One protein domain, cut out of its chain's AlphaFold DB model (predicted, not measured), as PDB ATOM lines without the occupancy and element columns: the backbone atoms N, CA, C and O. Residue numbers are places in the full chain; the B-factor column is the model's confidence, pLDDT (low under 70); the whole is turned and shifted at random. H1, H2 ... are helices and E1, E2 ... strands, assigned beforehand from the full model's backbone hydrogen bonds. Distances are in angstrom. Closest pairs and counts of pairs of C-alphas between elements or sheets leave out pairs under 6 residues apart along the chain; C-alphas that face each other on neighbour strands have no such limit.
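AT A GLANCE: This is residues 28 to 87 of the 87 residues of an uncharacterized protein of Colletotrichum orbiculare (strain 104-T / ATCC 96160 / CBS 514.97 / LARS 414 / MAFF 240422) (UniProt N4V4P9). A three-stranded antiparallel sheet, E1-E2-E3, and a separate small hairpin, E4 and E5, make two lobes, and residues 42 to 47, of which 42 belongs to the short helix H1, stick out. The printed part has 60 residues, running E1, H1, E2, E3, E4, E5; it is mostly strand and loose, with a radius of gyration of the C-alphas of 13.6 A and spans of 40 by 30 by 18 A.

IN THESE COORDINATES: Find C-alpha 31 at (450.409, 235.410, 498.560), where E1, residues 31 to 37, begins and runs 15.8 A. H1 is residues 39 to 42, 5.4 A. Then come E2, residues 52 to 58, 18.0 A, and E3, residues 64 to 70, 19.2 A. E4, residues 75 to 78, spans 9.4 A; E5, residues 81 to 84, spans 10.0 A and ends at C-alpha 84, (463.470, 220.259, 495.474).

HOW THE PARTS SIT: Look between E1 and E2, antiparallel at 164 degrees: N 35 and O 54 are within hydrogen-bond range, 2.9 A. The hairpin E2 and E3, at 154 degrees, has N 57 and O 65 at 2.8 A. The hairpin E4 and E5, at 141 degrees, has N 76 and O 83 at 2.8 A. E3 and E4 are apart. H1 is not on the sheet; it is too short for an O i to N i+4 pair, and its 1 O i to N i+3 pair is within range.

THE WHOLE: The C-alphas of Asn 61 and Gln 79, the two farthest apart, are 42.0 A apart. The printed part has no cut and no long link. Residues 44 to 49 and 86 to 87 have pLDDT under 70.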
ATOM      1  N   THR A  28     455.296 233.606 500.632       74.19
ATOM      2  CA  THR A  28     454.489 233.868 501.835       74.19
ATOM      3  C   THR A  28     454.280 235.355 502.136       74.19
ATOM      4  O   THR A  28     453.412 235.688 502.934       74.19
ATOM      5  N   SER A  29     455.047 236.255 501.512       81.25
ATOM      6  CA  SER A  29     454.936 237.709 501.698       81.25
ATOM      7  C   SER A  29     453.981 238.383 500.708       81.25
ATOM      8  O   SER A  29     453.437 239.441 501.015       81.25
ATOM      9  N   SER A  30     453.755 237.777 499.538       85.50
ATOM     10  CA  SER A  30     452.918 238.330 498.465       85.50
ATOM     11  C   SER A  30     451.676 237.491 498.155       85.50
ATOM     12  O   SER A  30     450.844 237.921 497.355       85.50
ATOM     13  N   CYS A  31     451.524 236.321 498.784       91.25
ATOM     14  CA  CYS A  31     450.409 235.410 498.560       91.25
ATOM     15  C   CYS A  31     449.622 235.093 499.839       91.25
ATOM     16  O   CYS A  31     450.143 235.091 500.952       91.25
ATOM     17  N   SER A  32     448.341 234.778 499.667       91.69
ATOM     18  CA  SER A  32     447.389 234.410 500.718       91.69
ATOM     19  C   SER A  32     446.513 233.235 500.270       91.69
ATOM     20  O   SER A  32     446.515 232.858 499.097       91.69
ATOM     21  N   TYR A  33     445.755 232.639 501.199       91.25
ATOM     22  CA  TYR A  33     444.865 231.496 500.925       91.25
ATOM     23  C   TYR A  33     445.574 230.310 500.250       91.25
ATOM     24  O   TYR A  33     445.060 229.725 499.295       91.25
ATOM     25  N   VAL A  34     446.766 229.976 500.748       89.69
ATOM     26  CA  VAL A  34     447.571 228.862 500.244       89.69
ATOM     27  C   VAL A  34     446.871 227.542 500.558       89.69
ATOM     28  O   VAL A  34     446.534 227.273 501.710       89.69
ATOM     29  N   ARG A  35     446.665 226.712 499.537       89.56
ATOM     30  CA  ARG A  35     446.092 225.373 499.674       89.56
ATOM     31  C   ARG A  35     446.720 224.396 498.691       89.56
ATOM     32  O   ARG A  35     447.132 224.782 497.599       89.56
ATOM     33  N   PHE A  36     446.723 223.127 499.070       89.06
ATOM     34  CA  PHE A  36     446.969 222.036 498.139       89.06
ATOM     35  C   PHE A  36     445.685 221.726 497.376       89.06
ATOM     36  O   PHE A  36     444.595 221.740 497.950       89.06
ATOM     37  N   TRP A  37     445.811 221.468 496.081       88.00
ATOM     38  CA  TRP A  37     444.707 221.027 495.243       88.00
ATOM     39  C   TRP A  37     445.155 219.839 494.402       88.00
ATOM     40  O   TRP A  37     446.115 219.960 493.641       88.00
ATOM     41  N   ASN A  38     444.471 218.704 494.553       86.25
ATOM     42  CA  ASN A  38     444.683 217.537 493.711       86.25
ATOM     43  C   ASN A  38     443.585 217.478 492.629       86.25
ATOM     44  O   ASN A  38     442.403 217.351 492.959       86.25
ATOM     45  N   PRO A  39     443.932 217.596 491.340       81.31
ATOM     46  CA  PRO A  39     442.965 217.495 490.248       81.31
ATOM     47  C   PRO A  39     442.321 216.105 490.126       81.31
ATOM     48  O   PRO A  39     441.191 216.013 489.641       81.31
ATOM     49  N   GLU A  40     442.976 215.041 490.606       79.25
ATOM     50  CA  GLU A  40     442.402 213.683 490.619       79.25
ATOM     51  C   GLU A  40     441.118 213.597 491.443       79.25
ATOM     52  O   GLU A  40     440.166 212.933 491.035       79.25
ATOM     53  N   ASP A  41     441.045 214.353 492.541       79.81
ATOM     54  CA  ASP A  41     439.870 214.408 493.417       79.81
ATOM     55  C   ASP A  41     438.624 214.949 492.687       79.81
ATOM     56  O   ASP A  41     437.507 214.846 493.190       79.81
ATOM     57  N   ASN A  42     438.805 215.546 491.503       74.12
ATOM     58  CA  ASN A  42     437.763 216.205 490.720       74.12
ATOM     59  C   ASN A  42     437.572 215.589 489.320       74.12
ATOM     60  O   ASN A  42     436.882 216.178 488.490       74.12
ATOM     61  N   GLY A  43     438.162 214.418 489.044       71.00
ATOM     62  CA  GLY A  43     437.974 213.702 487.774       71.00
ATOM     63  C   GLY A  43     438.663 214.343 486.561       71.00
ATOM     64  O   GLY A  43     438.191 214.179 485.437       71.00
ATOM     65  N   ALA A  44     439.745 215.097 486.775       68.94
ATOM     66  CA  ALA A  44     440.512 215.714 485.694       68.94
ATOM     67  C   ALA A  44     441.288 214.685 484.843       68.94
ATOM     68  O   ALA A  44     441.670 213.617 485.321       68.94
ATOM     69  N   GLU A  45     441.547 215.029 483.577       60.19
ATOM     70  CA  GLU A  45     442.296 214.186 482.635       60.19
ATOM     71  C   GLU A  45     443.782 214.010 483.016       60.19
ATOM     72  O   GLU A  45     444.407 214.869 483.638       60.19
ATOM     73  N   VAL A  46     444.362 212.905 482.536       53.22
ATOM     74  CA  VAL A  46     445.696 212.358 482.858       53.22
ATOM     75  C   VAL A  46     446.862 213.355 482.750       53.22
ATOM     76  O   VAL A  46     447.848 213.267 483.476       53.22
ATOM     77  N   PHE A  47     446.768 214.357 481.879       51.66
ATOM     78  CA  PHE A  47     447.826 215.362 481.725       51.66
ATOM     79  C   PHE A  47     447.887 216.385 482.875       51.66
ATOM     80  O   PHE A  47     448.795 217.215 482.901       51.66
ATOM     81  N   GLN A  48     446.962 216.318 483.841       58.81
ATOM     82  CA  GLN A  48     446.933 217.170 485.032       58.81
ATOM     83  C   GLN A  48     447.403 216.463 486.317       58.81
ATOM     84  O   GLN A  48     447.243 217.036 487.383       58.81
ATOM     85  N   TYR A  49     448.012 215.269 486.268       65.75
ATOM     86  CA  TYR A  49     448.400 214.455 487.447       65.75
ATOM     87  C   TYR A  49     449.519 215.017 488.358       65.75
ATOM     88  O   TYR A  49     450.299 214.264 488.937       65.75
ATOM     89  N   SER A  50     449.635 216.333 488.526       75.25
ATOM     90  CA  SER A  50     450.376 216.886 489.660       75.25
ATOM     91  C   SER A  50     449.403 217.496 490.650       75.25
ATOM     92  O   SER A  50     448.561 218.292 490.240       75.25
ATOM     93  N   PRO A  51     449.571 217.266 491.960       86.00
ATOM     94  CA  PRO A  51     449.011 218.185 492.931       86.00
ATOM     95  C   PRO A  51     449.586 219.587 492.690       86.00
ATOM     96  O   PRO A  51     450.751 219.756 492.310       86.00
ATOM     97  N   TYR A  52     448.758 220.598 492.902       88.19
ATOM     98  CA  TYR A  52     449.123 221.999 492.763       88.19
ATOM     99  C   TYR A  52     449.204 222.651 494.135       88.19
ATOM    100  O   TYR A  52     448.366 222.404 495.008       88.19
ATOM    101  N   LEU A  53     450.162 223.561 494.291       89.25
ATOM    102  CA  LEU A  53     450.056 224.615 495.288       89.25
ATOM    103  C   LEU A  53     449.264 225.766 494.665       89.25
ATOM    104  O   LEU A  53     449.665 226.326 493.644       89.25
ATOM    105  N   VAL A  54     448.128 226.103 495.265       91.00
ATOM    106  CA  VAL A  54     447.238 227.166 494.793       91.00
ATOM    107  C   VAL A  54     447.210 228.280 495.823       91.00
ATOM    108  O   VAL A  54     447.063 228.018 497.016       91.00
ATOM    109  N   ALA A  55     447.325 229.525 495.372       93.56
ATOM    110  CA  ALA A  55     447.256 230.696 496.240       93.56
ATOM    111  C   ALA A  55     446.670 231.906 495.507       93.56
ATOM    112  O   ALA A  55     446.600 231.934 494.279       93.56
ATOM    113  N   LYS A  56     446.259 232.925 496.264       94.19
ATOM    114  CA  LYS A  56     445.999 234.269 495.738       94.19
ATOM    115  C   LYS A  56     447.246 235.114 495.933       94.19
ATOM    116  O   LYS A  56     447.573 235.425 497.075       94.19
ATOM    117  N   CYS A  57     447.925 235.469 494.853       92.94
ATOM    118  CA  CYS A  57     449.161 236.244 494.875       92.94
ATOM    119  C   CYS A  57     448.953 237.639 494.289       92.94
ATOM    120  O   CYS A  57     448.130 237.822 493.391       92.94
ATOM    121  N   LYS A  58     449.720 238.615 494.781       92.06
ATOM    122  CA  LYS A  58     449.772 239.956 494.198       92.06
ATOM    123  C   LYS A  58     450.520 239.936 492.867       92.06
ATOM    124  O   LYS A  58     451.663 239.487 492.805       92.06
ATOM    125  N   ASP A  59     449.884 240.434 491.809       90.31
ATOM    126  CA  ASP A  59     450.560 240.707 490.540       90.31
ATOM    127  C   ASP A  59     451.415 241.990 490.618       90.31
ATOM    128  O   ASP A  59     451.447 242.694 491.631       90.31
ATOM    129  N   LYS A  60     452.097 242.339 489.518       90.06
ATOM    130  CA  LYS A  60     452.922 243.563 489.426       90.06
ATOM    131  C   LYS A  60     452.150 244.872 489.665       90.06
ATOM    132  O   LYS A  60     452.768 245.906 489.888       90.06
ATOM    133  N   ASN A  61     450.824 244.831 489.574       94.62
ATOM    134  CA  ASN A  61     449.921 245.962 489.754       94.62
ATOM    135  C   ASN A  61     449.195 245.898 491.116       94.62
ATOM    136  O   ASN A  61     448.264 246.668 491.342       94.62
ATOM    137  N   ASN A  62     449.613 245.003 492.020       91.06
ATOM    138  CA  ASN A  62     449.029 244.772 493.342       91.06
ATOM    139  C   ASN A  62     447.583 244.218 493.341       91.06
ATOM    140  O   ASN A  62     446.873 244.302 494.350       91.06
ATOM    141  N   ASN A  63     447.148 243.608 492.237       94.00
ATOM    142  CA  ASN A  63     445.871 242.896 492.163       94.00
ATOM    143  C   ASN A  63     446.009 241.468 492.690       94.00
ATOM    144  O   ASN A  63     447.044 240.834 492.503       94.00
ATOM    145  N   ASP A  64     444.945 240.939 493.300       93.19
ATOM    146  CA  ASP A  64     444.887 239.531 493.697       93.19
ATOM    147  C   ASP A  64     444.604 238.638 492.488       93.19
ATOM    148  O   ASP A  64     443.544 238.730 491.867       93.19
ATOM    149  N   VAL A  65     445.530 237.730 492.191       93.62
ATOM    150  CA  VAL A  65     445.415 236.760 491.100       93.62
ATOM    151  C   VAL A  65     445.530 235.350 491.662       93.62
ATOM    152  O   VAL A  65     446.390 235.066 492.494       93.62
ATOM    153  N   CYS A  66     444.660 234.445 491.214       91.50
ATOM    154  CA  CYS A  66     444.805 233.025 491.521       91.50
ATOM    155  C   CYS A  66     446.008 232.462 490.756       91.50
ATOM    156  O   CYS A  66     446.011 232.440 489.525       91.50
ATOM    157  N   SER A  67     447.009 231.997 491.489       89.94
ATOM    158  CA  SER A  67     448.229 231.400 490.958       89.94
ATOM    159  C   SER A  67     448.255 229.906 491.258       89.94
ATOM    160  O   SER A  67     447.848 229.472 492.338       89.94
ATOM    161  N   TYR A  68     448.744 229.130 490.293       88.62
ATOM    162  CA  TYR A  68     448.777 227.673 490.333       88.62
ATOM    163  C   TYR A  68     450.202 227.217 490.038       88.62
ATOM    164  O   TYR A  68     450.732 227.516 488.970       88.62
ATOM    165  N   LEU A  69     450.816 226.499 490.977       87.19
ATOM    166  CA  LEU A  69     452.142 225.912 490.816       87.19
ATOM    167  C   LEU A  69     452.016 224.383 490.799       87.19
ATOM    168  O   LEU A  69     451.719 223.804 491.848       87.19
ATOM    169  N   PRO A  70     452.227 223.717 489.652       87.81
ATOM    170  CA  PRO A  70     452.282 222.262 489.602       87.81
ATOM    171  C   PRO A  70     453.525 221.781 490.359       87.81
ATOM    172  O   PRO A  70     454.653 222.088 489.972       87.81
ATOM    173  N   LEU A  71     453.331 221.030 491.445       86.44
ATOM    174  CA  LEU A  71     454.428 220.592 492.314       86.44
ATOM    175  C   LEU A  71     455.409 219.642 491.621       86.44
ATOM    176  O   LEU A  71     456.571 219.616 492.012       86.44
ATOM    177  N   MET A  72     454.984 218.931 490.571       85.19
ATOM    178  CA  MET A  72     455.852 218.048 489.781       85.19
ATOM    179  C   MET A  72     457.074 218.753 489.174       85.19
ATOM    180  O   MET A  72     458.054 218.080 488.885       85.19
ATOM    181  N   TYR A  73     457.027 220.077 488.978       84.25
ATOM    182  CA  TYR A  73     458.152 220.860 488.449       84.25
ATOM    183  C   TYR A  73     459.108 221.352 489.536       84.25
ATOM    184  O   TYR A  73     460.211 221.792 489.238       84.25
ATOM    185  N   CYS A  74     458.685 221.330 490.799       84.50
ATOM    186  CA  CYS A  74     459.454 221.902 491.903       84.50
ATOM    187  C   CYS A  74     459.919 220.847 492.898       84.50
ATOM    188  O   CYS A  74     460.875 221.085 493.630       84.50
ATOM    189  N   VAL A  75     459.238 219.705 492.966       87.12
ATOM    190  CA  VAL A  75     459.473 218.665 493.962       87.12
ATOM    191  C   VAL A  75     459.558 217.312 493.265       87.12
ATOM    192  O   VAL A  75     458.688 216.936 492.483       87.12
ATOM    193  N   ALA A  76     460.617 216.566 493.551       86.62
ATOM    194  CA  ALA A  76     460.793 215.183 493.143       86.62
ATOM    195  C   ALA A  76     460.702 214.262 494.357       86.62
ATOM    196  O   ALA A  76     461.135 214.605 495.457       86.62
ATOM    197  N   HIS A  77     460.185 213.062 494.125       86.25
ATOM    198  CA  HIS A  77     460.261 211.973 495.084       86.25
ATOM    199  C   HIS A  77     461.498 211.119 494.779       86.25
ATOM    200  O   HIS A  77     461.560 210.453 493.744       86.25
ATOM    201  N   VAL A  78     462.489 211.136 495.670       89.19
ATOM    202  CA  VAL A  78     463.760 210.421 495.514       89.19
ATOM    203  C   VAL A  78     463.993 209.572 496.756       89.19
ATOM    204  O   VAL A  78     464.155 210.100 497.848       89.19
ATOM    205  N   GLN A  79     464.015 208.247 496.585       90.81
ATOM    206  CA  GLN A  79     464.321 207.285 497.658       90.81
ATOM    207  C   GLN A  79     463.438 207.421 498.919       90.81
ATOM    208  O   GLN A  79     463.908 207.210 500.031       90.81
ATOM    209  N   GLY A  80     462.152 207.748 498.756       91.44
ATOM    210  CA  GLY A  80     461.229 207.924 499.887       91.44
ATOM    211  C   GLY A  80     461.211 209.341 500.468       91.44
ATOM    212  O   GLY A  80     460.451 209.604 501.395       91.44
ATOM    213  N   GLU A  81     462.019 210.258 499.931       91.12
ATOM    214  CA  GLU A  81     462.100 211.648 500.375       91.12
ATOM    215  C   GLU A  81     461.588 212.611 499.302       91.12
ATOM    216  O   GLU A  81     461.785 212.403 498.102       91.12
ATOM    217  N   LEU A  82     460.978 213.713 499.741       87.56
ATOM    218  CA  LEU A  82     460.684 214.850 498.874       87.56
ATOM    219  C   LEU A  82     461.913 215.755 498.799       87.56
ATOM    220  O   LEU A  82     462.441 216.188 499.822       87.56
ATOM    221  N   ARG A  83     462.353 216.061 497.582       87.50
ATOM    222  CA  ARG A  83     463.489 216.945 497.312       87.50
ATOM    223  C   ARG A  83     463.075 218.031 496.339       87.50
ATOM    224  O   ARG A  83     462.288 217.766 495.438       87.50
ATOM    225  N   ALA A  84     463.611 219.238 496.504       84.94
ATOM    226  CA  ALA A  84     463.470 220.259 495.474       84.94
ATOM    227  C   ALA A  84     464.086 219.737 494.163       84.94
ATOM    228  O   ALA A  84     465.165 219.137 494.192       84.94
ATOM    229  N   GLN A  85     463.407 219.934 493.036       77.69
ATOM    230  CA  GLN A  85     464.011 219.689 491.730       77.69
ATOM    231  C   GLN A  85     465.046 220.782 491.472       77.69
ATOM    232  O   GLN A  85     464.746 221.967 491.606       77.69
ATOM    233  N   ALA A  86     466.279 220.375 491.176       60.59
ATOM    234  CA  ALA A  86     467.288 221.282 490.651       60.59
ATOM    235  C   ALA A  86     467.011 221.471 489.153       60.59
ATOM    236  O   ALA A  86     466.815 220.472 488.458       60.59
ATOM    237  N   GLU A  87     466.952 222.728 488.704       51.22
ATOM    238  CA  GLU A  87     466.913 223.093 487.277       51.22
ATOM    239  C   GLU A  87     468.180 222.646 486.535       51.22
ATOM    240  O   GLU A  87     469.285 222.734 487.127       51.22
TER     241      GLU A  87